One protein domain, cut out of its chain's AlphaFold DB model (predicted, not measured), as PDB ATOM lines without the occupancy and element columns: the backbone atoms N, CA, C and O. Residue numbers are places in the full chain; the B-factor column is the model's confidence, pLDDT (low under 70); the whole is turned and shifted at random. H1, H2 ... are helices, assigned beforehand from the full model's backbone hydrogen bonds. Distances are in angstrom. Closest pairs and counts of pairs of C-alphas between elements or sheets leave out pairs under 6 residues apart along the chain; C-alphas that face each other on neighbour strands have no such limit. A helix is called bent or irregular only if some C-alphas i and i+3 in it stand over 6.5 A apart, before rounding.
ATOM      1  N   ARG A   2     161.709 200.518 169.346       56.44
ATOM      2  CA  ARG A   2     162.875 200.678 170.256       56.44
ATOM      3  C   ARG A   2     162.912 199.818 171.540       56.44
ATOM      4  O   ARG A   2     163.997 199.591 172.049       56.44
ATOM      5  N   GLN A   3     161.787 199.308 172.051       55.97
ATOM      6  CA  GLN A   3     161.780 198.514 173.297       55.97
ATOM      7  C   GLN A   3     162.309 197.077 173.145       55.97
ATOM      8  O   GLN A   3     162.853 196.542 174.105       55.97
ATOM      9  N   ARG A   4     162.203 196.448 171.960       56.59
ATOM     10  CA  ARG A   4     162.662 195.055 171.783       56.59
ATOM     11  C   ARG A   4     164.174 194.915 171.982       56.59
ATOM     12  O   ARG A   4     164.595 193.974 172.638       56.59
ATOM     13  N   GLY A   5     164.973 195.870 171.500       57.94
ATOM     14  CA  GLY A   5     166.435 195.830 171.643       57.94
ATOM     15  C   GLY A   5     166.932 195.887 173.093       57.94
ATOM     16  O   GLY A   5     167.948 195.281 173.399       57.94
ATOM     17  N   ILE A   6     166.191 196.544 173.995       62.72
ATOM     18  CA  ILE A   6     166.578 196.698 175.410       62.72
ATOM     19  C   ILE A   6     166.492 195.362 176.168       62.72
ATOM     20  O   ILE A   6     167.280 195.120 177.073       62.72
ATOM     21  N   ILE A   7     165.555 194.487 175.784       65.50
ATOM     22  CA  ILE A   7     165.380 193.160 176.400       65.50
ATOM     23  C   ILE A   7     166.161 192.093 175.623       65.50
ATOM     24  O   ILE A   7     166.802 191.239 176.223       65.50
ATOM     25  N   VAL A   8     166.129 192.138 174.288       71.69
ATOM     26  CA  VAL A   8     166.745 191.108 173.436       71.69
ATOM     27  C   VAL A   8     168.272 191.227 173.397       71.69
ATOM     28  O   VAL A   8     168.936 190.198 173.411       71.69
ATOM     29  N   GLY A   9     168.841 192.439 173.421       80.31
ATOM     30  CA  GLY A   9     170.296 192.649 173.378       80.31
ATOM     31  C   GLY A   9     171.058 191.909 174.488       80.31
ATOM     32  O   GLY A   9     171.893 191.064 174.165       80.31
ATOM     33  N   PRO A  10     170.723 192.119 175.778       81.56
ATOM     34  CA  PRO A  10     171.353 191.394 176.885       81.56
ATOM     35  C   PRO A  10     171.172 189.870 176.808       81.56
ATOM     36  O   PRO A  10     172.065 189.120 177.190       81.56
ATOM     37  N   ILE A  11     170.037 189.393 176.280       77.75
ATOM     38  CA  ILE A  11     169.773 187.956 176.092       77.75
ATOM     39  C   ILE A  11     170.653 187.380 174.969       77.75
ATOM     40  O   ILE A  11     171.160 186.265 175.093       77.75
ATOM     41  N   GLU A  12     170.868 188.122 173.881       83.12
ATOM     42  CA  GLU A  12     171.765 187.722 172.793       83.12
ATOM     43  C   GLU A  12     173.241 187.740 173.209       83.12
ATOM     44  O   GLU A  12     173.990 186.849 172.808       83.12
ATOM     45  N   GLU A  13     173.663 188.706 174.028       83.75
ATOM     46  CA  GLU A  13     175.006 188.736 174.623       83.75
ATOM     47  C   GLU A  13     175.218 187.559 175.577       83.75
ATOM     48  O   GLU A  13     176.168 186.796 175.398       83.75
ATOM     49  N   PHE A  14     174.283 187.318 176.501       82.94
ATOM     50  CA  PHE A  14     174.335 186.168 177.406       82.94
ATOM     51  C   PHE A  14     174.340 184.830 176.648       82.94
ATOM     52  O   PHE A  14     175.095 183.920 176.983       82.94
ATOM     53  N   ARG A  15     173.570 184.711 175.556       82.06
ATOM     54  CA  ARG A  15     173.591 183.524 174.687       82.06
ATOM     55  C   ARG A  15     174.944 183.333 173.996       82.06
ATOM     56  O   ARG A  15     175.391 182.190 173.871       82.06
ATOM     57  N   LYS A  16     175.596 184.410 173.543       87.06
ATOM     58  CA  LYS A  16     176.951 184.353 172.963       87.06
ATOM     59  C   LYS A  16     177.978 183.933 174.012       87.06
ATOM     60  O   LYS A  16     178.790 183.061 173.721       87.06
ATOM     61  N   GLU A  17     177.899 184.476 175.224       86.69
ATOM     62  CA  GLU A  17     178.789 184.111 176.331       86.69
ATOM     63  C   GLU A  17     178.622 182.642 176.744       86.69
ATOM     64  O   GLU A  17     179.610 181.912 176.826       86.69
ATOM     65  N   LEU A  18     177.383 182.171 176.930       80.56
ATOM     66  CA  LEU A  18     177.100 180.762 177.217       80.56
ATOM     67  C   LEU A  18     177.624 179.837 176.114       80.56
ATOM     68  O   LEU A  18     178.197 178.791 176.415       80.56
ATOM     69  N   SER A  19     177.464 180.230 174.847       78.00
ATOM     70  CA  SER A  19     177.979 179.461 173.710       78.00
ATOM     71  C   SER A  19     179.510 179.412 173.728       78.00
ATOM     72  O   SER A  19     180.080 178.336 173.595       78.00
ATOM     73  N   ALA A  20     180.184 180.542 173.965       82.25
ATOM     74  CA  ALA A  20     181.643 180.602 174.054       82.25
ATOM     75  C   ALA A  20     182.190 179.732 175.201       82.25
ATOM     76  O   ALA A  20     183.083 178.919 174.972       82.25
ATOM     77  N   ARG A  21     181.597 179.821 176.401       76.06
ATOM     78  CA  ARG A  21     181.964 178.974 177.553       76.06
ATOM     79  C   ARG A  21     181.705 177.484 177.285       76.06
ATOM     80  O   ARG A  21     182.473 176.640 177.738       76.06
ATOM     81  N   PHE A  22     180.649 177.143 176.542       70.69
ATOM     82  CA  PHE A  22     180.353 175.759 176.158       70.69
ATOM     83  C   PHE A  22     181.396 175.190 175.178       70.69
ATOM     84  O   PHE A  22     181.856 174.061 175.365       70.69
ATOM     85  N   GLU A  23     181.843 175.980 174.193       78.06
ATOM     86  CA  GLU A  23     182.957 175.587 173.318       78.06
ATOM     87  C   GLU A  23     184.292 175.488 174.079       78.06
ATOM     88  O   GLU A  23     185.047 174.544 173.856       78.06
ATOM     89  N   GLU A  24     184.568 176.411 175.006       74.69
ATOM     90  CA  GLU A  24     185.803 176.462 175.808       74.69
ATOM     91  C   GLU A  24     185.942 175.257 176.756       74.69
ATOM     92  O   GLU A  24     186.992 174.603 176.819       74.69
ATOM     93  N   ILE A  25     184.855 174.890 177.445       68.75
ATOM     94  CA  ILE A  25     184.790 173.647 178.228       68.75
ATOM     95  C   ILE A  25     185.015 172.441 177.302       68.75
ATOM     96  O   ILE A  25     185.673 171.471 177.692       68.75
ATOM     97  N   GLY A  26     184.584 172.536 176.045       70.06
ATOM     98  CA  GLY A  26     184.669 171.495 175.034       70.06
ATOM     99  C   GLY A  26     183.443 170.596 175.110       70.06
ATOM    100  O   GLY A  26     183.164 170.006 176.158       70.06
ATOM    101  N   ARG A  27     182.746 170.465 173.977       65.31
ATOM    102  CA  ARG A  27     181.428 169.815 173.843       65.31
ATOM    103  C   ARG A  27     181.339 168.439 174.518       65.31
ATOM    104  O   ARG A  27     180.324 168.125 175.128       65.31
ATOM    105  N   ASP A  28     182.429 167.671 174.491       70.50
ATOM    106  CA  ASP A  28     182.494 166.317 175.054       70.50
ATOM    107  C   ASP A  28     182.928 166.259 176.527       70.50
ATOM    108  O   ASP A  28     182.758 165.222 177.174       70.50
ATOM    109  N   LYS A  29     183.518 167.325 177.088       76.06
ATOM    110  CA  LYS A  29     183.998 167.311 178.483       76.06
ATOM    111  C   LYS A  29     182.853 167.499 179.472       76.06
ATOM    112  O   LYS A  29     182.854 166.844 180.511       76.06
ATOM    113  N   TRP A  30     181.868 168.338 179.143       75.69
ATOM    114  CA  TRP A  30     180.724 168.593 180.024       75.69
ATOM    115  C   TRP A  30     179.849 167.339 180.242       75.69
ATOM    116  O   TRP A  30     179.682 166.960 181.402       75.69
ATOM    117  N   PRO A  31     179.420 166.583 179.206       79.25
ATOM    118  CA  PRO A  31     178.725 165.306 179.406       79.25
ATOM    119  C   PRO A  31     179.557 164.283 180.192       79.25
ATOM    120  O   PRO A  31     179.030 163.586 181.054       79.25
ATOM    121  N   ARG A  32     180.878 164.213 179.959       81.38
ATOM    122  CA  ARG A  32     181.779 163.316 180.712       81.38
ATOM    123  C   ARG A  32     181.919 163.706 182.185       81.38
ATOM    124  O   ARG A  32     182.085 162.813 183.014       81.38
ATOM    125  N   ALA A  33     181.875 164.998 182.509       79.31
ATOM    126  CA  ALA A  33     181.893 165.495 183.883       79.31
ATOM    127  C   ALA A  33     180.566 165.197 184.596       79.31
ATOM    128  O   ALA A  33     180.589 164.643 185.691       79.31
ATOM    129  N   VAL A  34     179.428 165.452 183.942       81.44
ATOM    130  CA  VAL A  34     178.088 165.117 184.460       81.44
ATOM    131  C   VAL A  34     177.963 163.613 184.719       81.44
ATOM    132  O   VAL A  34     177.658 163.213 185.836       81.44
ATOM    133  N   LEU A  35     178.311 162.760 183.748       82.94
ATOM    134  CA  LEU A  35     178.282 161.298 183.914       82.94
ATOM    135  C   LEU A  35     179.258 160.782 184.983       82.94
ATOM    136  O   LEU A  35     179.052 159.701 185.530       82.94
ATOM    137  N   ARG A  36     180.346 161.509 185.262       83.69
ATOM    138  CA  ARG A  36     181.257 161.173 186.362       83.69
ATOM    139  C   ARG A  36     180.616 161.507 187.707       83.69
ATOM    140  O   ARG A  36     180.570 160.631 188.558       83.69
ATOM    141  N   LEU A  37     180.069 162.713 187.844       81.56
ATOM    142  CA  LEU A  37     179.389 163.173 189.053       81.56
ATOM    143  C   LEU A  37     178.169 162.301 189.390       81.56
ATOM    144  O   LEU A  37     177.990 161.924 190.544       81.56
ATOM    145  N   MET A  38     177.383 161.904 188.382       86.38
ATOM    146  CA  MET A  38     176.278 160.952 188.551       86.38
ATOM    147  C   MET A  38     176.767 159.599 189.085       86.38
ATOM    148  O   MET A  38     176.195 159.091 190.039       86.38
ATOM    149  N   ARG A  39     177.869 159.042 188.557       84.75
ATOM    150  CA  ARG A  39     178.449 157.795 189.095       84.75
ATOM    151  C   ARG A  39     179.022 157.948 190.504       84.75
ATOM    152  O   ARG A  39     178.881 157.035 191.306       84.75
ATOM    153  N   GLU A  40     179.675 159.069 190.806       83.25
ATOM    154  CA  GLU A  40     180.258 159.341 192.131       83.25
ATOM    155  C   GLU A  40     179.183 159.482 193.225       83.25
ATOM    156  O   GLU A  40     179.416 159.087 194.369       83.25
ATOM    157  N   GLN A  41     178.002 159.988 192.853       77.88
ATOM    158  CA  GLN A  41     176.850 160.188 193.737       77.88
ATOM    159  C   GLN A  41     175.765 159.093 193.599       77.88
ATOM    160  O   GLN A  41     174.715 159.229 194.216       77.88
ATOM    161  N   GLU A  42     176.023 158.017 192.839       81.31
ATOM    162  CA  GLU A  42     175.110 156.872 192.611       81.31
ATOM    163  C   GLU A  42     173.724 157.262 192.047       81.31
ATOM    164  O   GLU A  42     172.698 156.746 192.477       81.31
ATOM    165  N   LEU A  43     173.704 158.177 191.072       83.56
ATOM    166  CA  LEU A  43     172.490 158.694 190.427       83.56
ATOM    167  C   LEU A  43     172.227 158.001 189.089       83.56
ATOM    168  O   LEU A  43     173.127 157.905 188.245       83.56
ATOM    169  N   GLU A  44     170.981 157.596 188.868       82.06
ATOM    170  CA  GLU A  44     170.534 156.957 187.628       82.06
ATOM    171  C   GLU A  44     169.958 157.981 186.639       82.06
ATOM    172  O   GLU A  44     170.097 157.811 185.423       82.06
ATOM    173  N   THR A  45     169.384 159.087 187.133       84.88
ATOM    174  CA  THR A  45     168.752 160.129 186.301       84.88
ATOM    175  C   THR A  45     169.382 161.518 186.459       84.88
ATOM    176  O   THR A  45     170.030 161.848 187.454       84.88
ATOM    177  N   VAL A  46     169.209 162.376 185.445       79.12
ATOM    178  CA  VAL A  46     169.698 163.772 185.486       79.12
ATOM    179  C   VAL A  46     168.784 164.641 186.365       79.12
ATOM    180  O   VAL A  46     169.190 165.688 186.866       79.12
ATOM    181  N   GLU A  47     167.556 164.184 186.579       83.00
ATOM    182  CA  GLU A  47     166.544 164.740 187.470       83.00
ATOM    183  C   GLU A  47     167.011 164.638 188.929       83.00
ATOM    184  O   GLU A  47     167.083 165.660 189.605       83.00
ATOM    185  N   GLU A  48     167.484 163.468 189.377       80.12
ATOM    186  CA  GLU A  48     168.112 163.305 190.701       80.12
ATOM    187  C   GLU A  48     169.312 164.246 190.911       80.12
ATOM    188  O   GLU A  48     169.522 164.770 192.011       80.12
ATOM    189  N   LEU A  49     170.100 164.491 189.855       82.56
ATOM    190  CA  LEU A  49     171.224 165.425 189.910       82.56
ATOM    191  C   LEU A  49     170.757 166.884 190.021       82.56
ATOM    192  O   LEU A  49     171.350 167.647 190.782       82.56
ATOM    193  N   ARG A  50     169.696 167.279 189.300       81.38
ATOM    194  CA  ARG A  50     169.068 168.606 189.444       81.38
ATOM    195  C   ARG A  50     168.554 168.812 190.863       81.38
ATOM    196  O   ARG A  50     168.920 169.797 191.498       81.38
ATOM    197  N   ASP A  51     167.818 167.843 191.388       81.81
ATOM    198  CA  ASP A  51     167.312 167.850 192.755       81.81
ATOM    199  C   ASP A  51     168.436 167.986 193.803       81.81
ATOM    200  O   ASP A  51     168.290 168.689 194.805       81.81
ATOM    201  N   LEU A  52     169.585 167.328 193.601       78.25
ATOM    202  CA  LEU A  52     170.749 167.468 194.485       78.25
ATOM    203  C   LEU A  52     171.424 168.840 194.385       78.25
ATOM    204  O   LEU A  52     171.857 169.364 195.416       78.25
ATOM    205  N   CYS A  53     171.483 169.433 193.188       76.81
ATOM    206  CA  CYS A  53     171.923 170.815 192.996       76.81
ATOM    207  C   CYS A  53     171.001 171.800 193.731       76.81
ATOM    208  O   CYS A  53     171.489 172.657 194.464       76.81
ATOM    209  N   GLU A  54     169.679 171.664 193.577       79.88
ATOM    210  CA  GLU A  54     168.686 172.560 194.190       79.88
ATOM    211  C   GLU A  54     168.641 172.437 195.718       79.88
ATOM    212  O   GLU A  54     168.530 173.443 196.418       79.88
ATOM    213  N   ARG A  55     168.830 171.225 196.258       75.06
ATOM    214  CA  ARG A  55     168.997 170.996 197.705       75.06
ATOM    215  C   ARG A  55     170.363 171.443 198.250       75.06
ATOM    216  O   ARG A  55     170.603 171.289 199.445       75.06
ATOM    217  N   GLY A  56     171.278 171.929 197.404       65.38
ATOM    218  CA  GLY A  56     172.640 172.312 197.796       65.38
ATOM    219  C   GLY A  56     173.485 171.153 198.342       65.38
ATOM    220  O   GLY A  56     174.472 171.388 199.031       65.38
TER     221      GLY A  56
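What this domain is: This is residues 2 to 56 of the 448 residues of the protein "CCHC-type domain-containing protein" of Caenorhabditis japonica (UniProt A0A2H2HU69). This is an open, hook-like string of three helices: the long helix H1 is an arm that sticks out freely with residues 2 to 21 and 23 to 25, H2 turns off at a corner at its end, and the short H3 folds back beside H2, crosswise to it. The helices share few contacts. The printed part has 55 residues with three named helices, H1, H2, H3 along the chain, and no named strand; the class is all helix. It is extended, with a radius of gyration of the C-alphas of 16.1 A, and elongated, spanning 51 by 26 by 16 A.

How they stand to each other: Start with H1, residues 2 to 25, which touches no helix and has a kink of 28 degrees near residue 9. It is neither bent nor irregular, but only just: C-alphas 7 and 10 are 6.2 A apart. Go on to H2, residues 29 to 40; H1 and H2 meet only through their link. Beyond it comes H3, residues 46 to 54, apart from H1. H2 and H3 are close but not clearly touching, and their closest C-alphas, those of Met 38 and Leu 49, are 6.9 A apart. Their lines are about perpendicular, at 83 degrees. In H2 and H3 every O i to N i+4 pair is within hydrogen-bond range; in H1 16 of 20 are.

Where its parts are: Find C-alpha 2 at (162.875, 200.678, 170.256); from there H1 runs 35.7 A to C-alpha 25 at (184.790, 173.647, 178.228). H2 measures 16.2 A from C-alpha 29 to C-alpha 40. H3 measures 12.4 A from C-alpha 46 and ends at C-alpha 54, at (168.686, 172.560, 194.190).

The domain as a whole: Look for the two C-alphas farthest apart at Arg 2 and Glu 42, 50.7 A. The printed part has no cut, and both links are tight. The mean pLDDT of the printed part is 77.0, with residues 2 to 7, 25, 27 and 56 under 70.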